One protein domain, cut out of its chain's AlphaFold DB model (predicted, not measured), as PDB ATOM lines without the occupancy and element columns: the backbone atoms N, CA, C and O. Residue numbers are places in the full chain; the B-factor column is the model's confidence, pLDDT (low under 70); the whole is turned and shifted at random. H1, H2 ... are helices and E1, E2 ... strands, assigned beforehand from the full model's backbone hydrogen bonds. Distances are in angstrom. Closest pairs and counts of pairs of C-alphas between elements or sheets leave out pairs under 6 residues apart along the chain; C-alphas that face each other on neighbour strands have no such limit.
ATOM      1  N   ASP A  16      -7.292  38.527 -41.004       55.00
ATOM      2  CA  ASP A  16      -7.582  37.130 -40.660       55.00
ATOM      3  C   ASP A  16      -8.048  36.322 -41.892       55.00
ATOM      4  O   ASP A  16      -7.676  35.159 -42.054       55.00
ATOM      5  N   ILE A  17      -8.824  36.931 -42.799       61.66
ATOM      6  CA  ILE A  17      -9.308  36.282 -44.034       61.66
ATOM      7  C   ILE A  17      -8.164  36.040 -45.029       61.66
ATOM      8  O   ILE A  17      -8.101  34.967 -45.631       61.66
ATOM      9  N   ASN A  18      -7.249  37.001 -45.184       66.31
ATOM     10  CA  ASN A  18      -6.095  36.845 -46.076       66.31
ATOM     11  C   ASN A  18      -5.146  35.749 -45.569       66.31
ATOM     12  O   ASN A  18      -4.737  34.884 -46.340       66.31
ATOM     13  N   SER A  19      -4.888  35.706 -44.256       63.69
ATOM     14  CA  SER A  19      -4.064  34.659 -43.637       63.69
ATOM     15  C   SER A  19      -4.656  33.249 -43.803       63.69
ATOM     16  O   SER A  19      -3.916  32.287 -44.014       63.69
ATOM     17  N   LEU A  20      -5.986  33.109 -43.754       67.44
ATOM     18  CA  LEU A  20      -6.674  31.841 -44.029       67.44
ATOM     19  C   LEU A  20      -6.556  31.417 -45.504       67.44
ATOM     20  O   LEU A  20      -6.349  30.235 -45.780       67.44
ATOM     21  N   GLY A  21      -6.646  32.365 -46.442       69.56
ATOM     22  CA  GLY A  21      -6.472  32.101 -47.876       69.56
ATOM     23  C   GLY A  21      -5.062  31.619 -48.236       69.56
ATOM     24  O   GLY A  21      -4.910  30.671 -49.012       69.56
ATOM     25  N   ASP A  22      -4.038  32.215 -47.624       74.31
ATOM     26  CA  ASP A  22      -2.637  31.834 -47.841       74.31
ATOM     27  C   ASP A  22      -2.331  30.429 -47.293       74.31
ATOM     28  O   ASP A  22      -1.651  29.634 -47.946       74.31
ATOM     29  N   ARG A  23      -2.880  30.084 -46.118       70.00
ATOM     30  CA  ARG A  23      -2.742  28.747 -45.509       70.00
ATOM     31  C   ARG A  23      -3.373  27.656 -46.367       70.00
ATOM     32  O   ARG A  23      -2.722  26.648 -46.630       70.00
ATOM     33  N   LEU A  24      -4.604  27.877 -46.832       76.50
ATOM     34  CA  LEU A  24      -5.310  26.935 -47.702       76.50
ATOM     35  C   LEU A  24      -4.533  26.688 -49.003       76.50
ATOM     36  O   LEU A  24      -4.297  25.541 -49.374       76.50
ATOM     37  N   SER A  25      -4.045  27.758 -49.637       77.75
ATOM     38  CA  SER A  25      -3.273  27.667 -50.884       77.75
ATOM     39  C   SER A  25      -1.966  26.878 -50.713       77.75
ATOM     40  O   SER A  25      -1.556  26.137 -51.610       77.75
ATOM     41  N   ALA A  26      -1.299  27.010 -49.560       75.81
ATOM     42  CA  ALA A  26      -0.073  26.271 -49.252       75.81
ATOM     43  C   ALA A  26      -0.323  24.767 -49.041       75.81
ATOM     44  O   ALA A  26       0.460  23.935 -49.515       75.81
ATOM     45  N   VAL A  27      -1.422  24.411 -48.366       82.94
ATOM     46  CA  VAL A  27      -1.854  23.014 -48.191       82.94
ATOM     47  C   VAL A  27      -2.219  22.383 -49.534       82.94
ATOM     48  O   VAL A  27      -1.703  21.313 -49.857       82.94
ATOM     49  N   GLU A  28      -3.025  23.066 -50.353       83.25
ATOM     50  CA  GLU A  28      -3.399  22.608 -51.699       83.25
ATOM     51  C   GLU A  28      -2.169  22.389 -52.591       83.25
ATOM     52  O   GLU A  28      -2.061  21.361 -53.257       83.25
ATOM     53  N   SER A  29      -1.201  23.310 -52.557       83.62
ATOM     54  CA  SER A  29       0.042  23.194 -53.336       83.62
ATOM     55  C   SER A  29       0.898  22.002 -52.896       83.62
ATOM     56  O   SER A  29       1.485  21.307 -53.731       83.62
ATOM     57  N   SER A  30       0.972  21.750 -51.584       85.69
ATOM     58  CA  SER A  30       1.751  20.643 -51.018       85.69
ATOM     59  C   SER A  30       1.122  19.293 -51.358       85.69
ATOM     60  O   SER A  30       1.834  18.351 -51.702       85.69
ATOM     61  N   LEU A  31      -0.210  19.219 -51.322       88.06
ATOM     62  CA  LEU A  31      -0.972  18.038 -51.708       88.06
ATOM     63  C   LEU A  31      -0.839  17.740 -53.208       88.06
ATOM     64  O   LEU A  31      -0.512  16.615 -53.569       88.06
ATOM     65  N   GLN A  32      -0.998  18.748 -54.072       88.06
ATOM     66  CA  GLN A  32      -0.825  18.590 -55.523       88.06
ATOM     67  C   GLN A  32       0.593  18.141 -55.891       88.06
ATOM     68  O   GLN A  32       0.773  17.314 -56.783       88.06
ATOM     69  N   SER A  33       1.608  18.668 -55.200       89.88
ATOM     70  CA  SER A  33       3.001  18.273 -55.431       89.88
ATOM     71  C   SER A  33       3.251  16.826 -55.002       89.88
ATOM     72  O   SER A  33       3.862  16.067 -55.749       89.88
ATOM     73  N   LEU A  34       2.725  16.420 -53.841       91.00
ATOM     74  CA  LEU A  34       2.791  15.040 -53.362       91.00
ATOM     75  C   LEU A  34       2.107  14.063 -54.333       91.00
ATOM     76  O   LEU A  34       2.706  13.056 -54.708       91.00
ATOM     77  N   GLU A  35       0.880  14.366 -54.766       89.25
ATOM     78  CA  GLU A  35       0.146  13.566 -55.756       89.25
ATOM     79  C   GLU A  35       0.902  13.475 -57.088       89.25
ATOM     80  O   GLU A  35       0.986  12.398 -57.680       89.25
ATOM     81  N   GLY A  36       1.509  14.582 -57.533       88.69
ATOM     82  CA  GLY A  36       2.345  14.627 -58.732       88.69
ATOM     83  C   GLY A  36       3.548  13.687 -58.642       88.69
ATOM     84  O   GLY A  36       3.735  12.853 -59.524       88.69
ATOM     85  N   GLN A  37       4.310  13.745 -57.545       90.38
ATOM     86  CA  GLN A  37       5.468  12.865 -57.343       90.38
ATOM     87  C   GLN A  37       5.078  11.384 -57.310       90.38
ATOM     88  O   GLN A  37       5.770  10.547 -57.889       90.38
ATOM     89  N   ILE A  38       3.962  11.045 -56.655       88.25
ATOM     90  CA  ILE A  38       3.461   9.665 -56.623       88.25
ATOM     91  C   ILE A  38       3.025   9.221 -58.030       88.25
ATOM     92  O   ILE A  38       3.347   8.111 -58.448       88.25
ATOM     93  N   SER A  39       2.376  10.091 -58.811       85.69
ATOM     94  CA  SER A  39       2.018   9.808 -60.213       85.69
ATOM     95  C   SER A  39       3.235   9.626 -61.138       85.69
ATOM     96  O   SER A  39       3.157   8.918 -62.151       85.69
ATOM     97  N   ASP A  40       4.360  10.246 -60.777       83.06
ATOM     98  CA  ASP A  40       5.648  10.146 -61.470       83.06
ATOM     99  C   ASP A  40       6.494   8.942 -61.012       83.06
ATOM    100  O   ASP A  40       7.546   8.660 -61.590       83.06
ATOM    101  N   GLY A  41       6.025   8.174 -60.022       82.06
ATOM    102  CA  GLY A  41       6.650   6.921 -59.594       82.06
ATOM    103  C   GLY A  41       7.388   6.958 -58.266       82.06
ATOM    104  O   GLY A  41       8.065   5.983 -57.932       82.06
ATOM    105  N   ALA A  42       7.278   8.047 -57.506       86.06
ATOM    106  CA  ALA A  42       7.805   8.099 -56.153       86.06
ATOM    107  C   ALA A  42       6.958   7.227 -55.207       86.06
ATOM    108  O   ALA A  42       5.734   7.320 -55.173       86.06
ATOM    109  N   VAL A  43       7.619   6.389 -54.409       88.31
ATOM    110  CA  VAL A  43       6.975   5.519 -53.414       88.31
ATOM    111  C   VAL A  43       7.123   6.147 -52.034       88.31
ATOM    112  O   VAL A  43       8.190   6.665 -51.712       88.31
ATOM    113  N   ILE A  44       6.092   6.085 -51.193       89.25
ATOM    114  CA  ILE A  44       6.196   6.548 -49.804       89.25
ATOM    115  C   ILE A  44       7.120   5.611 -49.015       89.25
ATOM    116  O   ILE A  44       6.883   4.410 -48.918       89.25
ATOM    117  N   THR A  45       8.167   6.173 -48.416       90.81
ATOM    118  CA  THR A  45       9.132   5.458 -47.566       90.81
ATOM    119  C   THR A  45       8.904   5.704 -46.079       90.81
ATOM    120  O   THR A  45       9.398   4.942 -45.250       90.81
ATOM    121  N   GLY A  46       8.128   6.729 -45.715       90.56
ATOM    122  CA  GLY A  46       7.760   6.974 -44.326       90.56
ATOM    123  C   GLY A  46       6.631   7.984 -44.167       90.56
ATOM    124  O   GLY A  46       6.541   8.953 -44.917       90.56
ATOM    125  N   VAL A  47       5.793   7.767 -43.154       91.81
ATOM    126  CA  VAL A  47       4.786   8.727 -42.689       91.81
ATOM    127  C   VAL A  47       4.967   8.889 -41.187       91.81
ATOM    128  O   VAL A  47       4.834   7.923 -40.438       91.81
ATOM    129  N   THR A  48       5.312  10.094 -40.741       91.88
ATOM    130  CA  THR A  48       5.613  10.386 -39.333       91.88
ATOM    131  C   THR A  48       4.809  11.575 -38.833       91.88
ATOM    132  O   THR A  48       4.553  12.522 -39.579       91.88
ATOM    133  N   SER A  49       4.439  11.556 -37.554       89.25
ATOM    134  CA  SER A  49       3.865  12.725 -36.893       89.25
ATOM    135  C   SER A  49       4.921  13.820 -36.721       89.25
ATOM    136  O   SER A  49       6.124  13.564 -36.662       89.25
ATOM    137  N   SER A  50       4.462  15.063 -36.655       87.25
ATOM    138  CA  SER A  50       5.264  16.239 -36.319       87.25
ATOM    139  C   SER A  50       4.468  17.143 -35.383       87.25
ATOM    140  O   SER A  50       3.256  16.970 -35.232       87.25
ATOM    141  N   GLU A  51       5.126  18.130 -34.777       85.00
ATOM    142  CA  GLU A  51       4.486  19.057 -33.834       85.00
ATOM    143  C   GLU A  51       3.373  19.910 -34.465       85.00
ATOM    144  O   GLU A  51       2.532  20.425 -33.737       85.00
ATOM    145  N   SER A  52       3.329  20.024 -35.798       82.31
ATOM    146  CA  SER A  52       2.379  20.877 -36.529       82.31
ATOM    147  C   SER A  52       1.531  20.153 -37.585       82.31
ATOM    148  O   SER A  52       0.736  20.792 -38.280       82.31
ATOM    149  N   GLY A  53       1.674  18.830 -37.716       88.44
ATOM    150  CA  GLY A  53       0.973  18.028 -38.721       88.44
ATOM    151  C   GLY A  53       1.656  16.688 -38.987       88.44
ATOM    152  O   GLY A  53       2.215  16.081 -38.071       88.44
ATOM    153  N   VAL A  54       1.658  16.228 -40.236       91.56
ATOM    154  CA  VAL A  54       2.299  14.964 -40.650       91.56
ATOM    155  C   VAL A  54       3.361  15.205 -41.716       91.56
ATOM    156  O   VAL A  54       3.222  16.095 -42.553       91.56
ATOM    157  N   VAL A  55       4.422  14.402 -41.696       93.25
ATOM    158  CA  VAL A  55       5.497  14.418 -42.693       93.25
ATOM    159  C   VAL A  55       5.443  13.123 -43.487       93.25
ATOM    160  O   VAL A  55       5.503  12.038 -42.914       93.25
ATOM    161  N   ILE A  56       5.353  13.246 -44.806       94.00
ATOM    162  CA  ILE A  56       5.358  12.132 -45.755       94.00
ATOM    163  C   ILE A  56       6.682  12.180 -46.507       94.00
ATOM    164  O   ILE A  56       7.012  13.199 -47.106       94.00
ATOM    165  N   THR A  57       7.454  11.100 -46.450       93.56
ATOM    166  CA  THR A  57       8.757  10.969 -47.115       93.56
ATOM    167  C   THR A  57       8.639  10.019 -48.290       93.56
ATOM    168  O   THR A  57       8.010   8.967 -48.177       93.56
ATOM    169  N   LEU A  58       9.245  10.395 -49.411       91.50
ATOM    170  CA  LEU A  58       9.211   9.653 -50.661       91.50
ATOM    171  C   LEU A  58      10.564   8.994 -50.973       91.50
ATOM    172  O   LEU A  58      11.609   9.346 -50.426       91.50
ATOM    173  N   SER A  59      10.559   8.032 -51.893       87.62
ATOM    174  CA  SER A  59      11.735   7.268 -52.328       87.62
ATOM    175  C   SER A  59      12.770   8.098 -53.092       87.62
ATOM    176  O   SER A  59      13.912   7.669 -53.228       87.62
ATOM    177  N   ASN A  60      12.386   9.276 -53.586       84.69
ATOM    178  CA  ASN A  60      13.281  10.250 -54.216       84.69
ATOM    179  C   ASN A  60      14.010  11.149 -53.187       84.69
ATOM    180  O   ASN A  60      14.815  11.989 -53.583       84.69
ATOM    181  N   GLY A  61      13.747  10.973 -51.885       86.94
ATOM    182  CA  GLY A  61      14.332  11.760 -50.797       86.94
ATOM    183  C   GLY A  61      13.581  13.055 -50.464       86.94
ATOM    184  O   GLY A  61      13.947  13.728 -49.500       86.94
ATOM    185  N   GLU A  62      12.535  13.405 -51.216       91.88
ATOM    186  CA  GLU A  62      11.672  14.541 -50.896       91.88
ATOM    187  C   GLU A  62      10.748  14.226 -49.713       91.88
ATOM    188  O   GLU A  62      10.330  13.084 -49.493       91.88
ATOM    189  N   SER A  63      10.397  15.268 -48.959       92.56
ATOM    190  CA  SER A  63       9.429  15.182 -47.872       92.56
ATOM    191  C   SER A  63       8.398  16.295 -47.988       92.56
ATOM    192  O   SER A  63       8.748  17.459 -48.174       92.56
ATOM    193  N   TYR A  64       7.134  15.936 -47.799       90.81
ATOM    194  CA  TYR A  64       5.999  16.847 -47.816       90.81
ATOM    195  C   TYR A  64       5.412  16.923 -46.411       90.81
ATOM    196  O   TYR A  64       5.019  15.908 -45.835       90.81
ATOM    197  N   THR A  65       5.390  18.121 -45.829       88.94
ATOM    198  CA  THR A  65       4.750  18.360 -44.532       88.94
ATOM    199  C   THR A  65       3.352  18.912 -44.761       88.94
ATOM    200  O   THR A  65       3.197  19.992 -45.321       88.94
ATOM    201  N   ILE A  66       2.338  18.177 -44.310       89.25
ATOM    202  CA  ILE A  66       0.940  18.607 -44.367       89.25
ATOM    203  C   ILE A  66       0.572  19.173 -42.996       89.25
ATOM    204  O   ILE A  66       0.467  18.425 -42.020       89.25
ATOM    205  N   THR A  67       0.414  20.496 -42.921       85.81
ATOM    206  CA  THR A  67       0.086  21.239 -41.694       85.81
ATOM    207  C   THR A  67      -1.204  22.036 -41.865       85.81
ATOM    208  O   THR A  67      -1.565  22.413 -42.974       85.81
ATOM    209  N   ASN A  68      -1.871  22.363 -40.757       78.69
ATOM    210  CA  ASN A  68      -3.001  23.302 -40.745       78.69
ATOM    211  C   ASN A  68      -2.535  24.699 -40.292       78.69
ATOM    212  O   ASN A  68      -3.035  25.247 -39.306       78.69
ATOM    213  N   GLY A  69      -1.522  25.259 -40.963       62.69
ATOM    214  CA  GLY A  69      -0.927  26.568 -40.655       62.69
ATOM    215  C   GLY A  69       0.346  26.535 -39.793       62.69
ATOM    216  O   GLY A  69       0.798  25.486 -39.340       62.69
ATOM    217  N   THR A  70       0.937  27.716 -39.562       50.25
ATOM    218  CA  THR A  70       2.292  27.907 -38.993       50.25
ATOM    219  C   THR A  70       2.460  27.415 -37.544       50.25
ATOM    220  O   THR A  70       3.581  27.142 -37.137       50.25
ATOM    221  N   ASN A  71       1.361  27.231 -36.799       62.62
ATOM    222  CA  ASN A  71       1.318  26.653 -35.443       62.62
ATOM    223  C   ASN A  71       0.262  25.532 -35.354       62.62
ATOM    224  O   ASN A  71      -0.569  25.523 -34.443       62.62
ATOM    225  N   GLY A  72       0.219  24.653 -36.361       63.38
ATOM    226  CA  GLY A  72      -0.722  23.532 -36.408       63.38
ATOM    227  C   GLY A  72      -0.680  22.655 -35.148       63.38
ATOM    228  O   GLY A  72       0.273  22.673 -34.377       63.38
ATOM    229  N   THR A  73      -1.739  21.884 -34.922       80.75
ATOM    230  CA  THR A  73      -1.764  20.881 -33.846       80.75
ATOM    231  C   THR A  73      -0.922  19.664 -34.255       80.75
ATOM    232  O   THR A  73      -0.950  19.324 -35.442       80.75
ATOM    233  N   PRO A  74      -0.233  18.978 -33.316       86.75
ATOM    234  CA  PRO A  74       0.460  17.730 -33.608       86.75
ATOM    235  C   PRO A  74      -0.378  16.756 -34.438       86.75
ATOM    236  O   PRO A  74      -1.538  16.484 -34.110       86.75
ATOM    237  N   GLY A  75       0.210  16.259 -35.525       87.94
ATOM    238  CA  GLY A  75      -0.438  15.266 -36.373       87.94
ATOM    239  C   GLY A  75      -0.396  13.874 -35.755       87.94
ATOM    240  O   GLY A  75       0.445  13.585 -34.904       87.94
ATOM    241  N   SER A  76      -1.287  13.011 -36.227       92.00
ATOM    242  CA  SER A  76      -1.377  11.614 -35.804       92.00
ATOM    243  C   SER A  76      -1.178  10.675 -36.987       92.00
ATOM    244  O   SER A  76      -1.608  10.973 -38.104       92.00
ATOM    245  N   VAL A  77      -0.550   9.525 -36.751       92.06
ATOM    246  CA  VAL A  77      -0.312   8.500 -37.775       92.06
ATOM    247  C   VAL A  77      -0.995   7.197 -37.382       92.06
ATOM    248  O   VAL A  77      -0.819   6.688 -36.275       92.06
ATOM    249  N   VAL A  78      -1.761   6.647 -38.319       91.00
ATOM    250  CA  VAL A  78      -2.423   5.351 -38.210       91.00
ATOM    251  C   VAL A  78      -1.712   4.349 -39.120       91.00
ATOM    252  O   VAL A  78      -1.576   4.587 -40.322       91.00
ATOM    253  N   THR A  79      -1.254   3.235 -38.552       89.56
ATOM    254  CA  THR A  79      -0.494   2.188 -39.258       89.56
ATOM    255  C   THR A  79      -0.957   0.788 -38.867       89.56
ATOM    256  O   THR A  79      -1.670   0.604 -37.880       89.56
ATOM    257  N   ILE A  80      -0.545  -0.218 -39.639       86.75
ATOM    258  CA  ILE A  80      -0.756  -1.630 -39.312       86.75
ATOM    259  C   ILE A  80       0.468  -2.141 -38.544       86.75
ATOM    260  O   ILE A  80       1.598  -2.037 -39.021       86.75
ATOM    261  N   GLY A  81       0.253  -2.691 -37.350       83.06
ATOM    262  CA  GLY A  81       1.297  -3.350 -36.571       83.06
ATOM    263  C   GLY A  81       1.638  -4.735 -37.119       83.06
ATOM    264  O   GLY A  81       0.839  -5.371 -37.806       83.06
ATOM    265  N   ALA A  82       2.818  -5.251 -36.765       83.69
ATOM    266  CA  ALA A  82       3.265  -6.587 -37.180       83.69
ATOM    267  C   ALA A  82       2.333  -7.726 -36.711       83.69
ATOM    268  O   ALA A  82       2.364  -8.822 -37.261       83.69
ATOM    269  N   ASP A  83       1.493  -7.468 -35.707       84.31
ATOM    270  CA  ASP A  83       0.484  -8.392 -35.189       84.31
ATOM    271  C   ASP A  83      -0.852  -8.351 -35.957       84.31
ATOM    272  O   ASP A  83      -1.800  -9.037 -35.573       84.31
ATOM    273  N   GLY A  84      -0.941  -7.553 -37.027       85.31
ATOM    274  CA  GLY A  84      -2.115  -7.450 -37.892       85.31
ATOM    275  C   GLY A  84      -3.232  -6.550 -37.359       85.31
ATOM    276  O   GLY A  84      -4.333  -6.588 -37.909       85.31
ATOM    277  N   TYR A  85      -2.988  -5.748 -36.316       90.12
ATOM    278  CA  TYR A  85      -3.946  -4.764 -35.792       90.12
ATOM    279  C   TYR A  85      -3.608  -3.342 -36.233       90.12
ATOM    280  O   TYR A  85      -2.455  -3.025 -36.518       90.12
ATOM    281  N   TRP A  86      -4.611  -2.465 -36.240       89.25
ATOM    282  CA  TRP A  86      -4.387  -1.030 -36.409       89.25
ATOM    283  C   TRP A  86      -3.766  -0.413 -35.155       89.25
ATOM    284  O   TRP A  86      -4.141  -0.757 -34.030       89.25
ATOM    285  N   TYR A  87      -2.857   0.533 -35.357       90.06
ATOM    286  CA  TYR A  87      -2.205   1.343 -34.336       90.06
ATOM    287  C   TYR A  87      -2.457   2.816 -34.629       90.06
ATOM    288  O   TYR A  87      -2.354   3.231 -35.778       90.06
ATOM    289  N   ILE A  88      -2.746   3.605 -33.597       89.31
ATOM    290  CA  ILE A  88      -2.841   5.067 -33.682       89.31
ATOM    291  C   ILE A  88      -1.723   5.635 -32.814       89.31
ATOM    292  O   ILE A  88      -1.681   5.350 -31.618       89.31
ATOM    293  N   ASP A  89      -0.793   6.377 -33.412       86.81
ATOM    294  CA  ASP A  89       0.381   6.951 -32.735       86.81
ATOM    295  C   ASP A  89       1.184   5.912 -31.928       86.81
ATOM    296  O   ASP A  89       1.636   6.150 -30.809       86.81
ATOM    297  N   GLY A  90       1.328   4.706 -32.488       85.31
ATOM    298  CA  GLY A  90       2.031   3.594 -31.841       85.31
ATOM    299  C   GLY A  90       1.241   2.889 -30.731       85.31
ATOM    300  O   GLY A  90       1.757   1.951 -30.121       85.31
ATOM    301  N   VAL A  91      -0.023   3.258 -30.498       88.44
ATOM    302  CA  VAL A  91      -0.922   2.579 -29.554       88.44
ATOM    303  C   VAL A  91      -1.824   1.593 -30.293       88.44
ATOM    304  O   VAL A  91      -2.594   1.980 -31.172       88.44
ATOM    305  N   LYS A  92      -1.750   0.314 -29.911       89.94
ATOM    306  CA  LYS A  92      -2.565  -0.771 -30.475       89.94
ATOM    307  C   LYS A  92      -4.063  -0.533 -30.254       89.94
ATOM    308  O   LYS A  92      -4.478  -0.209 -29.142       89.94
ATOM    309  N   THR A  93      -4.867  -0.782 -31.283       88.81
ATOM    310  CA  THR A  93      -6.335  -0.812 -31.204       88.81
ATOM    311  C   THR A  93      -6.877  -2.245 -31.110       88.81
ATOM    312  O   THR A  93      -6.168  -3.213 -31.386       88.81
ATOM    313  N   ASP A  94      -8.163  -2.390 -30.780       88.94
ATOM    314  CA  ASP A  94      -8.873  -3.679 -30.812       88.94
ATOM    315  C   ASP A  94      -9.323  -4.087 -32.234       88.94
ATOM    316  O   ASP A  94     -10.020  -5.090 -32.404       88.94
ATOM    317  N   TYR A  95      -8.949  -3.318 -33.265       88.75
ATOM    318  CA  TYR A  95      -9.440  -3.487 -34.632       88.75
ATOM    319  C   TYR A  95      -8.389  -4.184 -35.506       88.75
ATOM    320  O   TYR A  95      -7.357  -3.584 -35.820       88.75
ATOM    321  N   PRO A  96      -8.617  -5.449 -35.903       87.81
ATOM    322  CA  PRO A  96      -7.719  -6.141 -36.818       87.81
ATOM    323  C   PRO A  96      -7.757  -5.481 -38.203       87.81
ATOM    324  O   PRO A  96      -8.832  -5.299 -38.773       87.81
ATOM    325  N   ALA A  97      -6.585  -5.130 -38.727       83.44
ATOM    326  CA  ALA A  97      -6.398  -4.633 -40.089       83.44
ATOM    327  C   ALA A  97      -6.384  -5.776 -41.105       83.44
ATOM    328  O   ALA A  97      -6.870  -5.637 -42.221       83.44
ATOM    329  N   LYS A  98      -5.877  -6.933 -40.675       75.75
ATOM    330  CA  LYS A  98      -5.872  -8.175 -41.442       75.75
ATOM    331  C   LYS A  98      -6.877  -9.140 -40.848       75.75
ATOM    332  O   LYS A  98      -7.077  -9.174 -39.637       75.75
ATOM    333  N   GLY A  99      -7.499  -9.939 -41.700       66.81
ATOM    334  CA  GLY A  99      -8.436 -10.960 -41.267       66.81
ATOM    335  C   GLY A  99      -7.858 -11.878 -40.188       66.81
ATOM    336  O   GLY A  99      -6.792 -12.453 -40.383       66.81
ATOM    337  N   GLN A 100      -8.555 -12.047 -39.063       59.47
ATOM    338  CA  GLN A 100      -8.216 -13.120 -38.123       59.47
ATOM    339  C   GLN A 100      -8.720 -14.459 -38.665       59.47
ATOM    340  O   GLN A 100      -9.886 -14.554 -39.063       59.47
ATOM    341  N   GLU A 101      -7.879 -15.498 -38.637       52.88
ATOM    342  CA  GLU A 101      -8.370 -16.877 -38.707       52.88
ATOM    343  C   GLU A 101      -9.342 -17.079 -37.542       52.88
ATOM    344  O   GLU A 101      -9.002 -16.849 -36.375       52.88
ATOM    345  N   GLY A 102     -10.587 -17.448 -37.847       50.25
ATOM    346  CA  GLY A 102     -11.556 -17.749 -36.800       50.25
ATOM    347  C   GLY A 102     -11.056 -18.902 -35.928       50.25
ATOM    348  O   GLY A 102     -10.332 -19.782 -36.390       50.25
ATOM    349  N   GLN A 103     -11.439 -18.923 -34.647       45.09
ATOM    350  CA  GLN A 103     -11.168 -20.100 -33.818       45.09
ATOM    351  C   GLN A 103     -11.774 -21.350 -34.481       45.09
ATOM    352  O   GLN A 103     -12.903 -21.251 -34.970       45.09
ATOM    353  N   PRO A 104     -11.086 -22.512 -34.472       43.66
ATOM    354  CA  PRO A 104     -11.600 -23.729 -35.088       43.66
ATOM    355  C   PRO A 104     -13.020 -24.032 -34.599       43.66
ATOM    356  O   PRO A 104     -13.242 -24.258 -33.404       43.66
ATOM    357  N   GLY A 105     -13.983 -24.015 -35.520       49.19
ATOM    358  CA  GLY A 105     -15.345 -24.461 -35.258       49.19
ATOM    359  C   GLY A 105     -15.400 -25.967 -34.986       49.19
ATOM    360  O   GLY A 105     -14.449 -26.710 -35.242       49.19
ATOM    361  N   GLN A 106     -16.533 -26.449 -34.465       48.19
ATOM    362  CA  GLN A 106     -16.817 -27.890 -34.497       48.19
ATOM    363  C   GLN A 106     -16.779 -28.396 -35.956       48.19
ATOM    364  O   GLN A 106     -17.081 -27.615 -36.856       48.19
ATOM    365  N   PRO A 107     -16.440 -29.678 -36.216       43.84
ATOM    366  CA  PRO A 107     -16.292 -30.190 -37.579       43.84
ATOM    367  C   PRO A 107     -17.548 -29.927 -38.427       43.84
ATOM    368  O   PRO A 107     -18.578 -30.565 -38.196       43.84
ATOM    369  N   GLY A 108     -17.458 -29.003 -39.390       50.88
ATOM    370  CA  GLY A 108     -18.535 -28.695 -40.338       50.88
ATOM    371  C   GLY A 108     -18.841 -27.215 -40.601       50.88
ATOM    372  O   GLY A 108     -19.538 -26.970 -41.577       50.88
ATOM    373  N   ASP A 109     -18.327 -26.264 -39.813       47.19
ATOM    374  CA  ASP A 109     -18.536 -24.820 -40.037       47.19
ATOM    375  C   ASP A 109     -17.186 -24.077 -40.102       47.19
ATOM    376  O   ASP A 109     -16.502 -23.934 -39.084       47.19
ATOM    377  N   ASP A 110     -16.807 -23.597 -41.289       58.41
ATOM    378  CA  ASP A 110     -15.696 -22.655 -41.457       58.41
ATOM    379  C   ASP A 110     -16.131 -21.263 -40.949       58.41
ATOM    380  O   ASP A 110     -17.256 -20.815 -41.182       58.41
ATOM    381  N   ALA A 111     -15.268 -20.572 -40.201       62.69
ATOM    382  CA  ALA A 111     -15.601 -19.295 -39.566       62.69
ATOM    383  C   ALA A 111     -15.347 -18.094 -40.495       62.69
ATOM    384  O   ALA A 111     -14.354 -18.059 -41.215       62.69
ATOM    385  N   ASN A 112     -16.211 -17.073 -40.428       79.62
ATOM    386  CA  ASN A 112     -16.023 -15.829 -41.181       79.62
ATOM    387  C   ASN A 112     -14.762 -15.079 -40.732       79.62
ATOM    388  O   ASN A 112     -14.519 -14.907 -39.535       79.62
ATOM    389  N   THR A 113     -14.041 -14.520 -41.694       82.31
ATOM    390  CA  THR A 113     -12.931 -13.600 -41.452       82.31
ATOM    391  C   THR A 113     -13.463 -12.182 -41.259       82.31
ATOM    392  O   THR A 113     -14.276 -11.709 -42.053       82.31
ATOM    393  N   VAL A 114     -13.008 -11.485 -40.214       85.62
ATOM    394  CA  VAL A 114     -13.408 -10.099 -39.919       85.62
ATOM    395  C   VAL A 114     -12.183  -9.198 -39.833       85.62
ATOM    396  O   VAL A 114     -11.234  -9.524 -39.121       85.62
ATOM    397  N   TYR A 115     -12.234  -8.054 -40.513       89.31
ATOM    398  CA  TYR A 115     -11.235  -6.986 -40.416       89.31
ATOM    399  C   TYR A 115     -11.888  -5.604 -40.543       89.31
ATOM    400  O   TYR A 115     -13.073  -5.499 -40.865       89.31
ATOM    401  N   TYR A 116     -11.133  -4.550 -40.243       90.31
ATOM    402  CA  TYR A 116     -11.575  -3.161 -40.333       90.31
ATOM    403  C   TYR A 116     -10.666  -2.374 -41.275       90.31
ATOM    404  O   TYR A 116      -9.461  -2.608 -41.277       90.31
ATOM    405  N   TYR A 117     -11.216  -1.417 -42.022       86.94
ATOM    406  CA  TYR A 117     -10.435  -0.492 -42.852       86.94
ATOM    407  C   TYR A 117     -10.899   0.965 -42.657       86.94
ATOM    408  O   TYR A 117     -12.050   1.200 -42.255       86.94
ATOM    409  N   PRO A 118     -10.014   1.954 -42.870       86.69
ATOM    410  CA  PRO A 118     -10.347   3.364 -42.717       86.69
ATOM    411  C   PRO A 118     -11.153   3.835 -43.934       86.69
ATOM    412  O   PRO A 118     -10.652   3.854 -45.052       86.69
ATOM    413  N   HIS A 119     -12.414   4.218 -43.741       86.31
ATOM    414  CA  HIS A 119     -13.262   4.687 -44.841       86.31
ATOM    415  C   HIS A 119     -13.225   6.219 -44.982       86.31
ATOM    416  O   HIS A 119     -13.086   6.926 -43.977       86.31
ATOM    417  N   GLU A 120     -13.463   6.744 -46.192       81.44
ATOM    418  CA  GLU A 120     -13.510   8.189 -46.521       81.44
ATOM    419  C   GLU A 120     -14.534   8.997 -45.699       81.44
ATOM    420  O   GLU A 120     -14.541  10.222 -45.712       81.44
ATOM    421  N   SER A 121     -15.408   8.330 -44.946       83.88
ATOM    422  CA  SER A 121     -16.344   8.971 -44.018       83.88
ATOM    423  C   SER A 121     -15.721   9.345 -42.667       83.88
ATOM    424  O   SER A 121     -16.424   9.903 -41.831       83.88
ATOM    425  N   GLY A 122     -14.458   8.984 -42.410       85.12
ATOM    426  CA  GLY A 122     -13.777   9.214 -41.125       85.12
ATOM    427  C   GLY A 122     -14.023   8.139 -40.057       85.12
ATOM    428  O   GLY A 122     -13.562   8.269 -38.924       85.12
ATOM    429  N   TYR A 123     -14.736   7.064 -40.408       90.81
ATOM    430  CA  TYR A 123     -15.083   5.962 -39.505       90.81
ATOM    431  C   TYR A 123     -14.524   4.636 -40.016       90.81
ATOM    432  O   TYR A 123     -14.366   4.450 -41.223       90.81
ATOM    433  N   TRP A 124     -14.218   3.716 -39.103       89.31
ATOM    434  CA  TRP A 124     -13.832   2.352 -39.452       89.31
ATOM    435  C   TRP A 124     -15.008   1.636 -40.115       89.31
ATOM    436  O   TRP A 124     -16.141   1.726 -39.636       89.31
ATOM    437  N   TYR A 125     -14.754   0.908 -41.195       91.69
ATOM    438  CA  TYR A 125     -15.731   0.008 -41.805       91.69
ATOM    439  C   TYR A 125     -15.324  -1.420 -41.506       91.69
ATOM    440  O   TYR A 125     -14.154  -1.775 -41.625       91.69
ATOM    441  N   LYS A 126     -16.289  -2.227 -41.071       91.19
ATOM    442  CA  LYS A 126     -16.080  -3.633 -40.756       91.19
ATOM    443  C   LYS A 126     -16.370  -4.463 -41.993       91.19
ATOM    444  O   LYS A 126     -17.483  -4.420 -42.514       91.19
ATOM    445  N   VAL A 127     -15.409  -5.276 -42.404       89.69
ATOM    446  CA  VAL A 127     -15.576  -6.255 -43.474       89.69
ATOM    447  C   VAL A 127     -15.713  -7.636 -42.865       89.69
ATOM    448  O   VAL A 127     -14.942  -8.022 -41.989       89.69
ATOM    449  N   THR A 128     -16.711  -8.379 -43.332       87.31
ATOM    450  CA  THR A 128     -16.893  -9.796 -43.024       87.31
ATOM    451  C   THR A 128     -16.811 -10.591 -44.321       87.31
ATOM    452  O   THR A 128     -17.607 -10.358 -45.232       87.31
ATOM    453  N   VAL A 129     -15.856 -11.516 -44.394       84.06
ATOM    454  CA  VAL A 129     -15.645 -12.422 -45.527       84.06
ATOM    455  C   VAL A 129     -16.074 -13.823 -45.117       84.06
ATOM    456  O   VAL A 129     -15.605 -14.340 -44.102       84.06
ATOM    457  N   THR A 130     -16.996 -14.423 -45.868       81.88
ATOM    458  CA  THR A 130     -17.403 -15.817 -45.640       81.88
ATOM    459  C   THR A 130     -16.343 -16.791 -46.175       81.88
ATOM    460  O   THR A 130     -15.530 -16.392 -47.014       81.88
ATOM    461  N   PRO A 131     -16.350 -18.067 -45.754       76.62
ATOM    462  CA  PRO A 131     -15.444 -19.096 -46.282       76.62
ATOM    463  C   PRO A 131     -15.491 -19.250 -47.813       76.62
ATOM    464  O   PRO A 131     -14.496 -19.587 -48.443       76.62
ATOM    465  N   GLU A 132     -16.631 -18.943 -48.436       75.94
ATOM    466  CA  GLU A 132     -16.825 -18.955 -49.891       75.94
ATOM    467  C   GLU A 132     -16.335 -17.669 -50.587       75.94
ATOM    468  O   GLU A 132     -16.546 -17.495 -51.787       75.94
ATOM    469  N   GLY A 133     -15.722 -16.740 -49.844       73.81
ATOM    470  CA  GLY A 133     -15.152 -15.494 -50.362       73.81
ATOM    471  C   GLY A 133     -16.146 -14.339 -50.520       73.81
ATOM    472  O   GLY A 133     -15.794 -13.301 -51.081       73.81
ATOM    473  N   THR A 134     -17.385 -14.467 -50.030       83.12
ATOM    474  CA  THR A 134     -18.376 -13.381 -50.133       83.12
ATOM    475  C   THR A 134     -18.062 -12.283 -49.117       83.12
ATOM    476  O   THR A 134     -18.068 -12.537 -47.913       83.12
ATOM    477  N   LYS A 135     -17.816 -11.056 -49.594       86.88
ATOM    478  CA  LYS A 135     -17.523  -9.882 -48.756       86.88
ATOM    479  C   LYS A 135     -18.799  -9.102 -48.427       86.88
ATOM    480  O   LYS A 135     -19.613  -8.829 -49.307       86.88
ATOM    481  N   THR A 136     -18.959  -8.717 -47.164       88.25
ATOM    482  CA  THR A 136     -19.994  -7.780 -46.700       88.25
ATOM    483  C   THR A 136     -19.358  -6.677 -45.867       88.25
ATOM    484  O   THR A 136     -18.502  -6.958 -45.029       88.25
ATOM    485  N   GLU A 137     -19.777  -5.435 -46.098       90.81
ATOM    486  CA  GLU A 137     -19.230  -4.251 -45.434       90.81
ATOM    487  C   GLU A 137     -20.295  -3.568 -44.574       90.81
ATOM    488  O   GLU A 137     -21.440  -3.392 -44.997       90.81
ATOM    489  N   GLU A 138     -19.914  -3.178 -43.361       91.75
ATOM    490  CA  GLU A 138     -20.775  -2.497 -42.399       91.75
ATOM    491  C   GLU A 138     -20.086  -1.225 -41.886       91.75
ATOM    492  O   GLU A 138     -18.992  -1.273 -41.315       91.75
ATOM    493  N   ALA A 139     -20.745  -0.077 -42.064       88.69
ATOM    494  CA  ALA A 139     -20.293   1.193 -41.505       88.69
ATOM    495  C   ALA A 139     -20.369   1.162 -39.973       88.69
ATOM    496  O   ALA A 139     -21.416   0.833 -39.409       88.69
ATOM    497  N   THR A 140     -19.299   1.563 -39.286       90.62
ATOM    498  CA  THR A 140     -19.312   1.694 -37.822       90.62
ATOM    499  C   THR A 140     -19.420   3.153 -37.381       90.62
ATOM    500  O   THR A 140     -19.251   4.081 -38.167       90.62
ATOM    501  N   THR A 141     -19.682   3.372 -36.092       89.69
ATOM    502  CA  THR A 141     -19.635   4.706 -35.466       89.69
ATOM    503  C   THR A 141     -18.272   5.019 -34.842       89.69
ATOM    504  O   THR A 141     -18.160   5.949 -34.044       89.69
ATOM    505  N   ILE A 142     -17.246   4.212 -35.121       87.62
ATOM    506  CA  ILE A 142     -15.937   4.280 -34.469       87.62
ATOM    507  C   ILE A 142     -15.002   5.091 -35.363       87.62
ATOM    508  O   ILE A 142     -14.701   4.673 -36.477       87.62
ATOM    509  N   SER A 143     -14.577   6.264 -34.896       88.44
ATOM    510  CA  SER A 143     -13.673   7.137 -35.655       88.44
ATOM    511  C   SER A 143     -12.269   6.542 -35.715       88.44
ATOM    512  O   SER A 143     -11.748   6.089 -34.693       88.44
ATOM    513  N   TRP A 144     -11.651   6.582 -36.893       88.31
ATOM    514  CA  TRP A 144     -10.208   6.362 -37.048       88.31
ATOM    515  C   TRP A 144      -9.414   7.670 -37.008       88.31
ATOM    516  O   TRP A 144      -8.202   7.651 -36.818       88.31
ATOM    517  N   ILE A 145     -10.099   8.809 -37.149       89.31
ATOM    518  CA  ILE A 145      -9.514  10.142 -37.017       89.31
ATOM    519  C   ILE A 145      -9.145  10.365 -35.550       89.31
ATOM    520  O   ILE A 145      -9.992  10.188 -34.663       89.31
ATOM    521  N   ALA A 146      -7.894  10.753 -35.300       83.00
ATOM    522  CA  ALA A 146      -7.404  11.020 -33.959       83.00
ATOM    523  C   ALA A 146      -8.092  12.252 -33.350       83.00
ATOM    524  O   ALA A 146      -8.484  13.194 -34.040       83.00
ATOM    525  N   SER A 147      -8.224  12.267 -32.024       78.12
ATOM    526  CA  SER A 147      -8.923  13.333 -31.294       78.12
ATOM    527  C   SER A 147      -8.144  14.648 -31.201       78.12
ATOM    528  O   SER A 147      -8.679  15.625 -30.678       78.12
ATOM    529  N   SER A 148      -6.894  14.690 -31.673       70.81
ATOM    530  CA  SER A 148      -5.983  15.826 -31.514       70.81
ATOM    531  C   SER A 148      -6.439  17.089 -32.256       70.81
ATOM    532  O   SER A 148      -5.988  18.163 -31.894       70.81
ATOM    533  N   ASN A 149      -7.372  17.022 -33.216       76.31
ATOM    534  CA  ASN A 149      -7.688  18.083 -34.202       76.31
ATOM    535  C   ASN A 149      -6.536  18.400 -35.182       76.31
ATOM    536  O   ASN A 149      -6.703  19.242 -36.065       76.31
ATOM    537  N   GLY A 150      -5.387  17.730 -35.055       85.12
ATOM    538  CA  GLY A 150      -4.301  17.770 -36.031       85.12
ATOM    539  C   GLY A 150      -4.587  16.850 -37.215       85.12
ATOM    540  O   GLY A 150      -5.515  16.030 -37.175       85.12
ATOM    541  N   VAL A 151      -3.781  16.984 -38.271       91.06
ATOM    542  CA  VAL A 151      -3.876  16.124 -39.459       91.06
ATOM    543  C   VAL A 151      -3.672  14.670 -39.035       91.06
ATOM    544  O   VAL A 151      -2.682  14.345 -38.383       91.06
ATOM    545  N   THR A 152      -4.611  13.793 -39.391       92.25
ATOM    546  CA  THR A 152      -4.478  12.346 -39.181       92.25
ATOM    547  C   THR A 152      -4.164  11.679 -40.512       92.25
ATOM    548  O   THR A 152      -4.970  11.774 -41.435       92.25
ATOM    549  N   ALA A 153      -3.023  11.001 -40.612       93.62
ATOM    550  CA  ALA A 153      -2.635  10.245 -41.797       93.62
ATOM    551  C   ALA A 153      -2.804   8.743 -41.564       93.62
ATOM    552  O   ALA A 153      -2.285   8.208 -40.587       93.62
ATOM    553  N   VAL A 154      -3.479   8.058 -42.484       92.38
ATOM    554  CA  VAL A 154      -3.549   6.597 -42.524       92.38
ATOM    555  C   VAL A 154      -2.753   6.106 -43.719       92.38
ATOM    556  O   VAL A 154      -3.146   6.333 -44.863       92.38
ATOM    557  N   TYR A 155      -1.625   5.455 -43.446       89.69
ATOM    558  CA  TYR A 155      -0.786   4.863 -44.481       89.69
ATOM    559  C   TYR A 155      -1.145   3.388 -44.644       89.69
ATOM    560  O   TYR A 155      -0.859   2.580 -43.757       89.69
ATOM    561  N   ASN A 156      -1.790   3.050 -45.763       83.69
ATOM    562  CA  ASN A 156      -2.252   1.700 -46.058       83.69
ATOM    563  C   ASN A 156      -1.637   1.197 -47.377       83.69
ATOM    564  O   ASN A 156      -2.264   1.297 -48.434       83.69
ATOM    565  N   PRO A 157      -0.397   0.674 -47.336       76.81
ATOM    566  CA  PRO A 157       0.276   0.176 -48.531       76.81
ATOM    567  C   PRO A 157      -0.386  -1.076 -49.124       76.81
ATOM    568  O   PRO A 157      -0.200  -1.332 -50.306       76.81
ATOM    569  N   GLU A 158      -1.161  -1.839 -48.343       75.25
ATOM    570  CA  GLU A 158      -1.836  -3.053 -48.831       75.25
ATOM    571  C   GLU A 158      -3.030  -2.725 -49.727       75.25
ATOM    572  O   GLU A 158      -3.177  -3.327 -50.785       75.25
ATOM    573  N   ASP A 159      -3.826  -1.720 -49.350       74.88
ATOM    574  CA  ASP A 159      -4.913  -1.202 -50.193       74.88
ATOM    575  C   ASP A 159      -4.431  -0.101 -51.161       74.88
ATOM    576  O   ASP A 159      -5.243   0.555 -51.811       74.88
ATOM    577  N   GLY A 160      -3.118   0.154 -51.232       82.00
ATOM    578  CA  GLY A 160      -2.521   1.124 -52.151       82.00
ATOM    579  C   GLY A 160      -2.980   2.569 -51.932       82.00
ATOM    580  O   GLY A 160      -3.093   3.316 -52.903       82.00
ATOM    581  N   THR A 161      -3.259   2.991 -50.691       87.94
ATOM    582  CA  THR A 161      -3.775   4.343 -50.398       87.94
ATOM    583  C   THR A 161      -3.085   5.048 -49.223       87.94
ATOM    584  O   THR A 161      -2.676   4.443 -48.230       87.94
ATOM    585  N   LEU A 162      -2.999   6.378 -49.319       91.00
ATOM    586  CA  LEU A 162      -2.744   7.295 -48.208       91.00
ATOM    587  C   LEU A 162      -4.002   8.136 -47.980       91.00
ATOM    588  O   LEU A 162      -4.419   8.880 -48.863       91.00
ATOM    589  N   THR A 163      -4.588   8.041 -46.789       91.75
ATOM    590  CA  THR A 163      -5.767   8.839 -46.422       91.75
ATOM    591  C   THR A 163      -5.389   9.927 -45.419       91.75
ATOM    592  O   THR A 163      -4.790   9.631 -44.389       91.75
ATOM    593  N   LEU A 164      -5.759  11.180 -45.686       92.12
ATOM    594  CA  LEU A 164      -5.482  12.345 -44.842       92.12
ATOM    595  C   LEU A 164      -6.792  12.956 -44.332       92.12
ATOM    596  O   LEU A 164      -7.618  13.408 -45.118       92.12
ATOM    597  N   ALA A 165      -6.987  13.001 -43.016       90.50
ATOM    598  CA  ALA A 165      -8.136  13.633 -42.368       90.50
ATOM    599  C   ALA A 165      -7.737  14.866 -41.554       90.50
ATOM    600  O   ALA A 165      -6.572  15.033 -41.195       90.50
ATOM    601  N   ASN A 166      -8.729  15.706 -41.234       89.19
ATOM    602  CA  ASN A 166      -8.544  17.015 -40.598       89.19
ATOM    603  C   ASN A 166      -7.575  17.916 -41.375       89.19
ATOM    604  O   ASN A 166      -6.815  18.656 -40.763       89.19
ATOM    605  N   VAL A 167      -7.564  17.845 -42.706       87.69
ATOM    606  CA  VAL A 167      -6.778  18.760 -43.544       87.69
ATOM    607  C   VAL A 167      -7.541  20.081 -43.659       87.69
ATOM    608  O   VAL A 167      -8.737  20.084 -43.948       87.69
ATOM    609  N   GLU A 168      -6.877  21.206 -43.392       84.12
ATOM    610  CA  GLU A 168      -7.485  22.537 -43.461       84.12
ATOM    611  C   GLU A 168      -8.113  22.790 -44.843       84.12
ATOM    612  O   GLU A 168      -7.466  22.621 -45.871       84.12
ATOM    613  N   GLY A 169      -9.397  23.169 -44.860       78.12
ATOM    614  CA  GLY A 169     -10.179  23.368 -46.087       78.12
ATOM    615  C   GLY A 169     -10.886  22.125 -46.640       78.12
ATOM    616  O   GLY A 169     -11.683  22.263 -47.566       78.12
ATOM    617  N   ALA A 170     -10.662  20.936 -46.071       82.88
ATOM    618  CA  ALA A 170     -11.329  19.705 -46.486       82.88
ATOM    619  C   ALA A 170     -12.438  19.287 -45.500       82.88
ATOM    620  O   ALA A 170     -12.179  18.978 -44.338       82.88
ATOM    621  N   ASP A 171     -13.685  19.208 -45.981       79.94
ATOM    622  CA  ASP A 171     -14.841  18.744 -45.188       79.94
ATOM    623  C   ASP A 171     -14.867  17.213 -44.990       79.94
ATOM    624  O   ASP A 171     -15.646  16.687 -44.191       79.94
ATOM    625  N   LYS A 172     -14.043  16.482 -45.749       84.62
ATOM    626  CA  LYS A 172     -13.908  15.023 -45.715       84.62
ATOM    627  C   LYS A 172     -12.435  14.619 -45.838       84.62
ATOM    628  O   LYS A 172     -11.659  15.384 -46.410       84.62
ATOM    629  N   PRO A 173     -12.056  13.426 -45.349       89.75
ATOM    630  CA  PRO A 173     -10.768  12.819 -45.649       89.75
ATOM    631  C   PRO A 173     -10.414  12.825 -47.144       89.75
ATOM    632  O   PRO A 173     -11.256  12.523 -47.988       89.75
ATOM    633  N   ILE A 174      -9.159  13.139 -47.448       89.25
ATOM    634  CA  ILE A 174      -8.561  13.109 -48.786       89.25
ATOM    635  C   ILE A 174      -7.886  11.753 -48.975       89.25
ATOM    636  O   ILE A 174      -7.121  11.336 -48.108       89.25
ATOM    637  N   VAL A 175      -8.143  11.073 -50.091       89.44
ATOM    638  CA  VAL A 175      -7.551   9.766 -50.410       89.44
ATOM    639  C   VAL A 175      -6.629   9.914 -51.616       89.44
ATOM    640  O   VAL A 175      -7.079  10.303 -52.690       89.44
ATOM    641  N   ILE A 176      -5.354   9.576 -51.435       88.19
ATOM    642  CA  ILE A 176      -4.323   9.568 -52.474       88.19
ATOM    643  C   ILE A 176      -4.000   8.112 -52.813       88.19
ATOM    644  O   ILE A 176      -3.687   7.326 -51.916       88.19
ATOM    645  N   SER A 177      -4.056   7.745 -54.094       87.25
ATOM    646  CA  SER A 177      -3.591   6.430 -54.548       87.25
ATOM    647  C   SER A 177      -2.062   6.385 -54.544       87.25
ATOM    648  O   SER A 177      -1.411   7.327 -54.989       87.25
ATOM    649  N   LEU A 178      -1.492   5.309 -54.005       88.38
ATOM    650  CA  LEU A 178      -0.046   5.068 -53.935       88.38
ATOM    651  C   LEU A 178       0.502   4.401 -55.189       88.38
ATOM    652  O   LEU A 178       1.717   4.395 -55.399       88.38
TER     653      LEU A 178
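AT A GLANCE: This is residues 16 to 178 of the 899 residues of the protein "DUF4988 domain-containing protein" of Bacteroides sp. CAG:1060_57_27 (UniProt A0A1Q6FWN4). Two sheets stand partly face to face as a sandwich: the small sheet E1 to E3 covers E4 and E10 of a six-stranded, strongly twisted sheet, and helix H1 packs on the small sheet. Beside E6, at one edge of the large sheet, sits a third sheet, E7 to E9; the loop of residues 97 to 112 makes one end of the length and H1 the other. The printed part has 163 residues, with H1 followed by twelve named strands, E1 to E12; the large sheet, E6 E5 E4 E10 E11 E12, is mixed, the other two are antiparallel, and the class is mixed. It is only just compact, close to loose, with a radius of gyration of the C-alphas of 17.9 A and spans of 67 by 33 by 25 A.

HOW THE PARTS SIT: H1, residues 16 to 39, has every O i to N i+4 pair within hydrogen-bond range. It makes two layers, a helix on one face of a sheet, with E1, residues 44 to 50, E2, residues 53 to 58, and E3, residues 63 to 67; its height over the sheet is 8.9 A. Its closest C-alphas to E3 are those of Val 27 and Ile 66, 6.5 A. E1 E2 E3 is a meander, each strand the antiparallel neighbour of the one before, with N 48 and O 55 at 2.9 A and N 64 and O 56 at 2.8 A. E4, residues 76 to 80, E5, residues 85 to 88, and E6, residues 91 to 96, form another, with N 87 and O 79 at 2.8 A and N 93 and O 86 at 2.8 A. The closest C-alphas of E1 and E4 are those of Ser 49 and Ser 76, 5.5 A. E7, residues 113 to 118, E8, residues 123 to 129, and E9, residues 135 to 143, form a third meander, with N 127 and O 115 at 2.8 A and N 128 and O 136 at 2.8 A. The closest C-alphas of E6 and E7 are those of Pro 96 and Tyr 115, 5.1 A. E10, residues 152 to 156, is parallel to E4, with N 78 and O 153 at 2.8 A. With E11, residues 161 to 165, and E12, residues 174 to 177, it forms the fourth meander, with N 154 and O 163 at 2.8 A and N 162 and O 176 at 2.8 A.

IN THESE COORDINATES: H1 begins at C-alpha 16, (-7.582, 37.130, -40.660), and is 34.9 A long. E8 is 19.4 A long and E9 21.8 A; E9 bends by 59 degrees at residue 140. E12 ends at C-alpha 177, (-3.591, 6.430, -54.548).

THE WHOLE: The C-alphas farthest apart, those of Asn 18 and Pro 107, are 68.3 A apart. The printed part has no cut, and the link from E6 to E7 is long. Residues 16 to 21, 69 to 72 and 99 to 111 have pLDDT under 70.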